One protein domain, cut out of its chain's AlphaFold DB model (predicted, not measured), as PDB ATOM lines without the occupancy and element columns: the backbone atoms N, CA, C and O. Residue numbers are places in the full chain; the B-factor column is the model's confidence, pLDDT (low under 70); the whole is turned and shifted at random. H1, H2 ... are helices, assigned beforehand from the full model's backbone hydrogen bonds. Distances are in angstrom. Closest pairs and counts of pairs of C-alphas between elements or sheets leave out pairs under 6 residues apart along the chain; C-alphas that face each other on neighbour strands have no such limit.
ATOM      1  N   VAL A 146     503.705 400.765 235.929       66.75
ATOM      2  CA  VAL A 146     504.199 399.858 236.982       66.75
ATOM      3  C   VAL A 146     505.711 400.002 237.149       66.75
ATOM      4  O   VAL A 146     506.185 400.226 238.264       66.75
ATOM      5  N   GLU A 147     506.459 399.938 236.046       65.69
ATOM      6  CA  GLU A 147     507.914 400.147 236.040       65.69
ATOM      7  C   GLU A 147     508.265 401.552 236.543       65.69
ATOM      8  O   GLU A 147     509.091 401.718 237.444       65.69
ATOM      9  N   ASP A 148     507.560 402.561 236.036       71.38
ATOM     10  CA  ASP A 148     507.757 403.958 236.393       71.38
ATOM     11  C   ASP A 148     507.403 404.208 237.871       71.38
ATOM     12  O   ASP A 148     508.020 405.057 238.508       71.38
ATOM     13  N   SER A 149     506.475 403.450 238.474       71.38
ATOM     14  CA  SER A 149     506.183 403.545 239.913       71.38
ATOM     15  C   SER A 149     507.331 403.030 240.780       71.38
ATOM     16  O   SER A 149     507.636 403.644 241.805       71.38
ATOM     17  N   ILE A 150     507.981 401.931 240.385       69.69
ATOM     18  CA  ILE A 150     509.140 401.373 241.100       69.69
ATOM     19  C   ILE A 150     510.332 402.321 240.973       69.69
ATOM     20  O   ILE A 150     510.978 402.645 241.973       69.69
ATOM     21  N   ILE A 151     510.578 402.807 239.755       67.31
ATOM     22  CA  ILE A 151     511.619 403.790 239.460       67.31
ATOM     23  C   ILE A 151     511.361 405.061 240.269       67.31
ATOM     24  O   ILE A 151     512.240 405.486 241.011       67.31
ATOM     25  N   CYS A 152     510.149 405.621 240.230       69.94
ATOM     26  CA  CYS A 152     509.813 406.799 241.019       69.94
ATOM     27  C   CYS A 152     509.987 406.547 242.510       69.94
ATOM     28  O   CYS A 152     510.681 407.326 243.130       69.94
ATOM     29  N   LYS A 153     509.466 405.464 243.094       74.62
ATOM     30  CA  LYS A 153     509.679 405.191 244.529       74.62
ATOM     31  C   LYS A 153     511.163 405.123 244.890       74.62
ATOM     32  O   LYS A 153     511.556 405.628 245.934       74.62
ATOM     33  N   SER A 154     511.984 404.531 244.029       69.19
ATOM     34  CA  SER A 154     513.427 404.404 244.265       69.19
ATOM     35  C   SER A 154     514.157 405.741 244.120       69.19
ATOM     36  O   SER A 154     515.082 406.025 244.871       69.19
ATOM     37  N   ILE A 155     513.724 406.571 243.171       69.62
ATOM     38  CA  ILE A 155     514.344 407.854 242.837       69.62
ATOM     39  C   ILE A 155     513.849 408.983 243.756       69.62
ATOM     40  O   ILE A 155     514.626 409.839 244.154       69.62
ATOM     41  N   THR A 156     512.566 409.012 244.108       67.56
ATOM     42  CA  THR A 156     511.945 410.104 244.873       67.56
ATOM     43  C   THR A 156     512.119 409.941 246.379       67.56
ATOM     44  O   THR A 156     511.905 410.893 247.126       67.56
ATOM     45  N   ASN A 157     512.480 408.748 246.863       77.00
ATOM     46  CA  ASN A 157     512.703 408.527 248.288       77.00
ATOM     47  C   ASN A 157     514.001 409.211 248.736       77.00
ATOM     48  O   ASN A 157     515.094 408.677 248.581       77.00
ATOM     49  N   GLY A 158     513.857 410.401 249.317       74.25
ATOM     50  CA  GLY A 158     514.951 411.157 249.932       74.25
ATOM     51  C   GLY A 158     515.645 412.157 249.008       74.25
ATOM     52  O   GLY A 158     516.446 412.952 249.493       74.25
ATOM     53  N   LEU A 159     515.321 412.177 247.711       81.38
ATOM     54  CA  LEU A 159     515.825 413.195 246.789       81.38
ATOM     55  C   LEU A 159     514.816 414.343 246.684       81.38
ATOM     56  O   LEU A 159     513.643 414.134 246.385       81.38
ATOM     57  N   GLY A 160     515.270 415.568 246.953       84.38
ATOM     58  CA  GLY A 160     514.453 416.771 246.791       84.38
ATOM     59  C   GLY A 160     514.291 417.174 245.322       84.38
ATOM     60  O   GLY A 160     515.054 416.744 244.457       84.38
ATOM     61  N   LYS A 161     513.333 418.066 245.044       88.88
ATOM     62  CA  LYS A 161     513.118 418.644 243.702       88.88
ATOM     63  C   LYS A 161     514.344 419.371 243.134       88.88
ATOM     64  O   LYS A 161     514.483 419.482 241.926       88.88
ATOM     65  N   GLU A 162     515.252 419.816 244.001       86.56
ATOM     66  CA  GLU A 162     516.497 420.511 243.642       86.56
ATOM     67  C   GLU A 162     517.657 419.543 243.342       86.56
ATOM     68  O   GLU A 162     518.790 419.965 243.124       86.56
ATOM     69  N   HIS A 163     517.422 418.227 243.361       84.62
ATOM     70  CA  HIS A 163     518.494 417.256 243.179       84.62
ATOM     71  C   HIS A 163     519.034 417.278 241.741       84.62
ATOM     72  O   HIS A 163     518.345 416.891 240.792       84.62
ATOM     73  N   TYR A 164     520.308 417.645 241.596       82.81
ATOM     74  CA  TYR A 164     520.999 417.781 240.310       82.81
ATOM     75  C   TYR A 164     520.816 416.569 239.384       82.81
ATOM     76  O   TYR A 164     520.431 416.709 238.221       82.81
ATOM     77  N   GLY A 165     521.027 415.360 239.914       81.06
ATOM     78  CA  GLY A 165     520.926 414.132 239.125       81.06
ATOM     79  C   GLY A 165     519.533 413.897 238.530       81.06
ATOM     80  O   GLY A 165     519.424 413.306 237.459       81.06
ATOM     81  N   ILE A 166     518.476 414.403 239.174       86.56
ATOM     82  CA  ILE A 166     517.097 414.263 238.684       86.56
ATOM     83  C   ILE A 166     516.850 415.200 237.514       86.56
ATOM     84  O   ILE A 166     516.393 414.755 236.461       86.56
ATOM     85  N   HIS A 167     517.218 416.474 237.668       88.31
ATOM     86  CA  HIS A 167     517.155 417.456 236.584       88.31
ATOM     87  C   HIS A 167     517.943 416.981 235.366       88.31
ATOM     88  O   HIS A 167     517.438 417.014 234.241       88.31
ATOM     89  N   HIS A 168     519.155 416.467 235.588       85.44
ATOM     90  CA  HIS A 168     519.989 415.923 234.524       85.44
ATOM     91  C   HIS A 168     519.338 414.716 233.828       85.44
ATOM     92  O   HIS A 168     519.299 414.662 232.598       85.44
ATOM     93  N   LEU A 169     518.792 413.765 234.594       85.75
ATOM     94  CA  LEU A 169     518.124 412.579 234.056       85.75
ATOM     95  C   LEU A 169     516.914 412.951 233.189       85.75
ATOM     96  O   LEU A 169     516.805 412.469 232.060       85.75
ATOM     97  N   ILE A 170     516.042 413.834 233.690       91.19
ATOM     98  CA  ILE A 170     514.861 414.304 232.957       91.19
ATOM     99  C   ILE A 170     515.299 414.987 231.659       91.19
ATOM    100  O   ILE A 170     514.837 414.599 230.585       91.19
ATOM    101  N   ARG A 171     516.247 415.935 231.719       90.94
ATOM    102  CA  ARG A 171     516.786 416.620 230.527       90.94
ATOM    103  C   ARG A 171     517.352 415.641 229.504       90.94
ATOM    104  O   ARG A 171     517.060 415.762 228.315       90.94
ATOM    105  N   MET A 172     518.110 414.641 229.951       86.62
ATOM    106  CA  MET A 172     518.663 413.612 229.071       86.62
ATOM    107  C   MET A 172     517.559 412.789 228.397       86.62
ATOM    108  O   MET A 172     517.647 412.504 227.203       86.62
ATOM    109  N   TRP A 173     516.509 412.404 229.125       90.06
ATOM    110  CA  TRP A 173     515.388 411.658 228.546       90.06
ATOM    111  C   TRP A 173     514.578 412.502 227.565       90.06
ATOM    112  O   TRP A 173     514.215 411.999 226.502       90.06
ATOM    113  N   VAL A 174     514.377 413.790 227.855       92.44
ATOM    114  CA  VAL A 174     513.763 414.740 226.920       92.44
ATOM    115  C   VAL A 174     514.607 414.849 225.646       92.44
ATOM    116  O   VAL A 174     514.087 414.629 224.553       92.44
ATOM    117  N   ALA A 175     515.918 415.077 225.752       88.56
ATOM    118  CA  ALA A 175     516.810 415.166 224.592       88.56
ATOM    119  C   ALA A 175     516.821 413.881 223.742       88.56
ATOM    120  O   ALA A 175     516.715 413.923 222.508       88.56
ATOM    121  N   LEU A 176     516.874 412.720 224.401       83.69
ATOM    122  CA  LEU A 176     516.773 411.414 223.749       83.69
ATOM    123  C   LEU A 176     515.410 411.209 223.080       83.69
ATOM    124  O   LEU A 176     515.353 410.636 221.989       83.69
ATOM    125  N   SER A 177     514.325 411.681 223.698       89.25
ATOM    126  CA  SER A 177     512.976 411.569 223.147       89.25
ATOM    127  C   SER A 177     512.842 412.331 221.829       89.25
ATOM    128  O   SER A 177     512.374 411.747 220.854       89.25
ATOM    129  N   PHE A 178     513.364 413.561 221.739       86.75
ATOM    130  CA  PHE A 178     513.377 414.342 220.497       86.75
ATOM    131  C   PHE A 178     514.271 413.703 219.438       86.75
ATOM    132  O   PHE A 178     513.851 413.494 218.300       86.75
ATOM    133  N   THR A 179     515.477 413.291 219.833       81.75
ATOM    134  CA  THR A 179     516.429 412.618 218.941       81.75
ATOM    135  C   THR A 179     515.840 411.360 218.298       81.75
ATOM    136  O   THR A 179     516.066 411.091 217.113       81.75
ATOM    137  N   ARG A 180     515.097 410.568 219.080       81.06
ATOM    138  CA  ARG A 180     514.511 409.293 218.643       81.06
ATOM    139  C   ARG A 180     513.062 409.423 218.173       81.06
ATOM    140  O   ARG A 180     512.506 408.423 217.734       81.06
ATOM    141  N   ARG A 181     512.458 410.615 218.258       84.81
ATOM    142  CA  ARG A 181     511.015 410.849 218.050       84.81
ATOM    143  C   ARG A 181     510.153 409.890 218.889       84.81
ATOM    144  O   ARG A 181     509.196 409.298 218.398       84.81
ATOM    145  N   SER A 182     510.545 409.684 220.148       84.25
ATOM    146  CA  SER A 182     509.951 408.695 221.049       84.25
ATOM    147  C   SER A 182     509.050 409.354 222.091       84.25
ATOM    148  O   SER A 182     509.521 409.846 223.116       84.25
ATOM    149  N   PHE A 183     507.737 409.308 221.856       85.31
ATOM    150  CA  PHE A 183     506.748 409.816 222.810       85.31
ATOM    151  C   PHE A 183     506.731 409.042 224.132       85.31
ATOM    152  O   PHE A 183     506.418 409.630 225.160       85.31
ATOM    153  N   SER A 184     507.112 407.760 224.143       82.12
ATOM    154  CA  SER A 184     507.183 406.982 225.387       82.12
ATOM    155  C   SER A 184     508.301 407.471 226.308       82.12
ATOM    156  O   SER A 184     508.092 407.587 227.513       82.12
ATOM    157  N   LEU A 185     509.469 407.826 225.755       84.50
ATOM    158  CA  LEU A 185     510.561 408.424 226.530       84.50
ATOM    159  C   LEU A 185     510.193 409.815 227.049       84.50
ATOM    160  O   LEU A 185     510.511 410.139 228.190       84.50
ATOM    161  N   LEU A 186     509.503 410.615 226.229       91.62
ATOM    162  CA  LEU A 186     509.028 411.929 226.655       91.62
ATOM    163  C   LEU A 186     508.007 411.799 227.793       91.62
ATOM    164  O   LEU A 186     508.151 412.464 228.812       91.62
ATOM    165  N   ALA A 187     507.034 410.891 227.660       87.88
ATOM    166  CA  ALA A 187     506.034 410.624 228.691       87.88
ATOM    167  C   ALA A 187     506.678 410.182 230.012       87.88
ATOM    168  O   ALA A 187     506.308 410.689 231.070       87.88
ATOM    169  N   ARG A 188     507.689 409.305 229.952       87.50
ATOM    170  CA  ARG A 188     508.489 408.898 231.116       87.50
ATOM    171  C   ARG A 188     509.200 410.082 231.775       87.50
ATOM    172  O   ARG A 188     509.147 410.232 232.993       87.50
ATOM    173  N   ALA A 189     509.836 410.946 230.983       91.81
ATOM    174  CA  ALA A 189     510.508 412.139 231.500       91.81
ATOM    175  C   ALA A 189     509.518 413.082 232.201       91.81
ATOM    176  O   ALA A 189     509.764 413.506 233.331       91.81
ATOM    177  N   SER A 190     508.372 413.349 231.569       92.56
ATOM    178  CA  SER A 190     507.305 414.178 232.136       92.56
ATOM    179  C   SER A 190     506.684 413.567 233.392       92.56
ATOM    180  O   SER A 190     506.358 414.296 234.325       92.56
ATOM    181  N   PHE A 191     506.552 412.239 233.454       89.62
ATOM    182  CA  PHE A 191     506.051 411.546 234.639       89.62
ATOM    183  C   PHE A 191     506.985 411.727 235.842       89.62
ATOM    184  O   PHE A 191     506.521 412.105 236.919       89.62
ATOM    185  N   ILE A 192     508.296 411.527 235.656       89.25
ATOM    186  CA  ILE A 192     509.288 411.762 236.717       89.25
ATOM    187  C   ILE A 192     509.275 413.235 237.139       89.25
ATOM    188  O   ILE A 192     509.223 413.518 238.335       89.25
ATOM    189  N   ALA A 193     509.266 414.167 236.181       92.75
ATOM    190  CA  ALA A 193     509.221 415.601 236.462       92.75
ATOM    191  C   ALA A 193     507.995 415.973 237.315       92.75
ATOM    192  O   ALA A 193     508.138 416.560 238.387       92.75
ATOM    193  N   SER A 194     506.805 415.515 236.913       91.88
ATOM    194  CA  SER A 194     505.555 415.739 237.645       91.88
ATOM    195  C   SER A 194     505.598 415.173 239.066       91.88
ATOM    196  O   SER A 194     505.185 415.848 240.008       91.88
ATOM    197  N   ARG A 195     506.150 413.967 239.252       90.00
ATOM    198  CA  ARG A 195     506.304 413.346 240.579       90.00
ATOM    199  C   ARG A 195     507.248 414.111 241.499       90.00
ATOM    200  O   ARG A 195     507.036 414.102 242.706       90.00
ATOM    201  N   MET A 196     508.251 414.770 240.929       90.81
ATOM    202  CA  MET A 196     509.219 415.588 241.659       90.81
ATOM    203  C   MET A 196     508.762 417.043 241.828       90.81
ATOM    204  O   MET A 196     509.463 417.825 242.464       90.81
ATOM    205  N   GLY A 197     507.602 417.419 241.275       92.81
ATOM    206  CA  GLY A 197     507.119 418.799 241.288       92.81
ATOM    207  C   GLY A 197     507.952 419.748 240.422       92.81
ATOM    208  O   GLY A 197     507.987 420.940 240.710       92.81
ATOM    209  N   ILE A 198     508.626 419.224 239.395       94.25
ATOM    210  CA  ILE A 198     509.424 419.986 238.429       94.25
ATOM    211  C   ILE A 198     508.570 420.175 237.171       94.25
ATOM    212  O   ILE A 198     508.077 419.197 236.600       94.25
ATOM    213  N   SER A 199     508.368 421.417 236.728       94.75
ATOM    214  CA  SER A 199     507.581 421.672 235.515       94.75
ATOM    215  C   SER A 199     508.405 421.393 234.253       94.75
ATOM    216  O   SER A 199     509.630 421.512 234.239       94.75
ATOM    217  N   MET A 200     507.745 421.022 233.152       93.06
ATOM    218  CA  MET A 200     508.445 420.867 231.869       93.06
ATOM    219  C   MET A 200     509.018 422.198 231.379       93.06
ATOM    220  O   MET A 200     510.094 422.205 230.783       93.06
ATOM    221  N   ASP A 201     508.349 423.311 231.684       93.12
ATOM    222  CA  ASP A 201     508.864 424.644 231.393       93.12
ATOM    223  C   ASP A 201     510.161 424.888 232.154       93.12
ATOM    224  O   ASP A 201     511.134 425.297 231.538       93.12
ATOM    225  N   GLU A 202     510.251 424.542 233.439       92.69
ATOM    226  CA  GLU A 202     511.481 424.671 234.233       92.69
ATOM    227  C   GLU A 202     512.641 423.847 233.643       92.69
ATOM    228  O   GLU A 202     513.787 424.306 233.582       92.69
ATOM    229  N   ILE A 203     512.339 422.647 233.136       91.06
ATOM    230  CA  ILE A 203     513.305 421.773 232.457       91.06
ATOM    231  C   ILE A 203     513.803 422.391 231.145       91.06
ATOM    232  O   ILE A 203     515.011 422.380 230.898       91.06
ATOM    233  N   ILE A 204     512.889 422.893 230.307       90.50
ATOM    234  CA  ILE A 204     513.163 423.396 228.949       90.50
ATOM    235  C   ILE A 204     513.794 424.790 228.996       90.50
ATOM    236  O   ILE A 204     514.834 425.021 228.375       90.50
ATOM    237  N   SER A 205     513.193 425.699 229.763       88.50
ATOM    238  CA  SER A 205     513.654 427.079 229.965       88.50
ATOM    239  C   SER A 205     514.885 427.181 230.860       88.50
ATOM    240  O   SER A 205     515.465 428.256 230.966       88.50
ATOM    241  N   ASN A 206     515.321 426.061 231.449       83.69
ATOM    242  CA  ASN A 206     516.537 425.987 232.247       83.69
ATOM    243  C   ASN A 206     516.462 426.909 233.485       83.69
ATOM    244  O   ASN A 206     517.416 427.600 233.815       83.69
ATOM    245  N   GLN A 207     515.307 426.918 234.164       85.19
ATOM    246  CA  GLN A 207     515.030 427.769 235.337       85.19
ATOM    247  C   GLN A 207     515.413 427.133 236.683       85.19
ATOM    248  O   GLN A 207     515.300 427.774 237.722       85.19
ATOM    249  N   SER A 208     515.874 425.880 236.689       82.19
ATOM    250  CA  SER A 208     516.373 425.223 237.905       82.19
ATOM    251  C   SER A 208     517.555 426.001 238.503       82.19
ATOM    252  O   SER A 208     518.404 426.449 237.734       82.19
ATOM    253  N   ASN A 209     517.709 426.046 239.829       80.56
ATOM    254  CA  ASN A 209     518.849 426.715 240.486       80.56
ATOM    255  C   ASN A 209     520.210 426.306 239.884       80.56
ATOM    256  O   ASN A 209     521.017 427.152 239.519       80.56
ATOM    257  N   PHE A 210     520.395 425.011 239.612       72.88
ATOM    258  CA  PHE A 210     521.599 424.486 238.959       72.88
ATOM    259  C   PHE A 210     521.898 425.114 237.584       72.88
ATOM    260  O   PHE A 210     523.045 425.333 237.196       72.88
ATOM    261  N   ALA A 211     520.858 425.346 236.791       73.69
ATOM    262  CA  ALA A 211     521.007 425.892 235.454       73.69
ATOM    263  C   ALA A 211     521.535 427.326 235.488       73.69
ATOM    264  O   ALA A 211     522.425 427.661 234.705       73.69
ATOM    265  N   ILE A 212     521.016 428.107 236.437       80.06
ATOM    266  CA  ILE A 212     521.446 429.471 236.720       80.06
ATOM    267  C   ILE A 212     522.926 429.460 237.119       80.06
ATOM    268  O   ILE A 212     523.714 430.187 236.516       80.06
ATOM    269  N   ASP A 213     523.320 428.564 238.027       78.25
ATOM    270  CA  ASP A 213     524.707 428.447 238.499       78.25
ATOM    271  C   ASP A 213     525.683 428.064 237.377       78.25
ATOM    272  O   ASP A 213     526.790 428.586 237.285       78.25
ATOM    273  N   SER A 214     525.260 427.172 236.475       73.56
ATOM    274  CA  SER A 214     526.077 426.744 235.331       73.56
ATOM    275  C   SER A 214     526.154 427.766 234.186       73.56
ATOM    276  O   SER A 214     526.883 427.536 233.221       73.56
ATOM    277  N   GLY A 215     525.365 428.848 234.232       81.44
ATOM    278  CA  GLY A 215     525.247 429.818 233.137       81.44
ATOM    279  C   GLY A 215     524.746 429.212 231.820       81.44
ATOM    280  O   GLY A 215     524.990 429.765 230.744       81.44
ATOM    281  N   SER A 216     524.086 428.050 231.870       79.81
ATOM    282  CA  SER A 216     523.643 427.364 230.658       79.81
ATOM    283  C   SER A 216     522.411 428.046 230.058       79.81
ATOM    284  O   SER A 216     521.488 428.460 230.757       79.81
ATOM    285  N   GLN A 217     522.386 428.171 228.731       85.88
ATOM    286  CA  GLN A 217     521.254 428.771 228.023       85.88
ATOM    287  C   GLN A 217     520.033 427.827 228.016       85.88
ATOM    288  O   GLN A 217     520.210 426.600 228.035       85.88
ATOM    289  N   PRO A 218     518.799 428.364 227.944       86.38
ATOM    290  CA  PRO A 218     517.588 427.578 227.714       86.38
ATOM    291  C   PRO A 218     517.770 426.568 226.579       86.38
ATOM    292  O   PRO A 218     518.361 426.881 225.546       86.38
ATOM    293  N   MET A 219     517.289 425.338 226.773       84.56
ATOM    294  CA  MET A 219     517.384 424.246 225.790       84.56
ATOM    295  C   MET A 219     518.798 423.874 225.308       84.56
ATOM    296  O   MET A 219     518.926 423.041 224.409       84.56
ATOM    297  N   TYR A 220     519.875 424.390 225.908       84.50
ATOM    298  CA  TYR A 220     521.238 424.073 225.465       84.50
ATOM    299  C   TYR A 220     521.527 422.560 225.490       84.50
ATOM    300  O   TYR A 220     522.188 422.016 224.602       84.50
ATOM    301  N   PHE A 221     520.939 421.848 226.458       83.56
ATOM    302  CA  PHE A 221     521.021 420.389 226.558       83.56
ATOM    303  C   PHE A 221     520.411 419.659 225.346       83.56
ATOM    304  O   PHE A 221     520.877 418.578 224.991       83.56
ATOM    305  N   LEU A 222     519.409 420.249 224.683       85.31
ATOM    306  CA  LEU A 222     518.841 419.727 223.439       85.31
ATOM    307  C   LEU A 222     519.779 419.966 222.264       85.31
ATOM    308  O   LEU A 222     519.917 419.088 221.417       85.31
ATOM    309  N   GLY A 223     520.446 421.122 222.220       80.56
ATOM    310  CA  GLY A 223     521.340 421.500 221.125       80.56
ATOM    311  C   GLY A 223     522.387 420.425 220.833       80.56
ATOM    312  O   GLY A 223     522.565 420.026 219.683       80.56
ATOM    313  N   ARG A 224     523.001 419.859 221.881       71.56
ATOM    314  CA  ARG A 224     524.017 418.803 221.738       71.56
ATOM    315  C   ARG A 224     523.487 417.536 221.064       71.56
ATOM    316  O   ARG A 224     524.202 416.910 220.284       71.56
ATOM    317  N   ASP A 225     522.248 417.161 221.354       72.31
ATOM    318  CA  ASP A 225     521.655 415.913 220.876       72.31
ATOM    319  C   ASP A 225     520.764 416.109 219.644       72.31
ATOM    320  O   ASP A 225     520.507 415.147 218.934       72.31
ATOM    321  N   ILE A 226     520.301 417.317 219.328       79.19
ATOM    322  CA  ILE A 226     519.486 417.592 218.136       79.19
ATOM    323  C   ILE A 226     520.372 418.069 216.986       79.19
ATOM    324  O   ILE A 226     520.269 417.522 215.888       79.19
ATOM    325  N   LEU A 227     521.273 419.023 217.240       77.75
ATOM    326  CA  LEU A 227     522.019 419.718 216.187       77.75
ATOM    327  C   LEU A 227     523.204 418.912 215.655       77.75
ATOM    328  O   LEU A 227     523.591 419.092 214.504       77.75
ATOM    329  N   VAL A 228     523.771 417.994 216.445       75.06
ATOM    330  CA  VAL A 228     524.889 417.166 215.972       75.06
ATOM    331  C   VAL A 228     524.376 416.174 214.918       75.06
ATOM    332  O   VAL A 228     523.516 415.347 215.243       75.06
TER     333      VAL A 228
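This is residues 146 to 228 of the 410 residues of the protein "Zn(2)-C6 fungal-type domain-containing protein" of Fragilariopsis cylindrus CCMP1102 (UniProt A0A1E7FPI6). A hairpin of two helices, H2 and H3, is the middle of a slab, with H1 packed on H3 and H6 on H2; short H4 crosses H2. The printed part has 83 residues, 59 of them in six named helices, H1 to H6 in order along the chain, with no named strand; its class is all helix, and it is compact, with a radius of gyration of the C-alphas of 12.5 A and spans of 34 by 30 by 16 A.

H1, residues 146 to 156, begins at C-alpha 146 (504.199, 399.858, 236.982). H2 is residues 164 to 180, 24.2 A; H3 183 to 195, 18.1 A; H4 200 to 205; H5 209 to 213; H6 220 to 226, ending at C-alpha 226 (519.486, 417.592, 218.136).

H2, the hub, touches H3 at a shallow tilt of 20 degrees, opposite ways; their closest C-alphas, Ile 170 and Ala 189, are 5.1 A apart. In H6, 1 of 3 O i to N i+4 pairs and 2 of 4 O i to N i+3 pairs are within hydrogen-bond range; in H1 to H5, every O i to N i+4 pair is.

The printed part has no cut and no long link; pLDDT is under 70 at residues 146 to 147, 150 to 152 and 154 to 156.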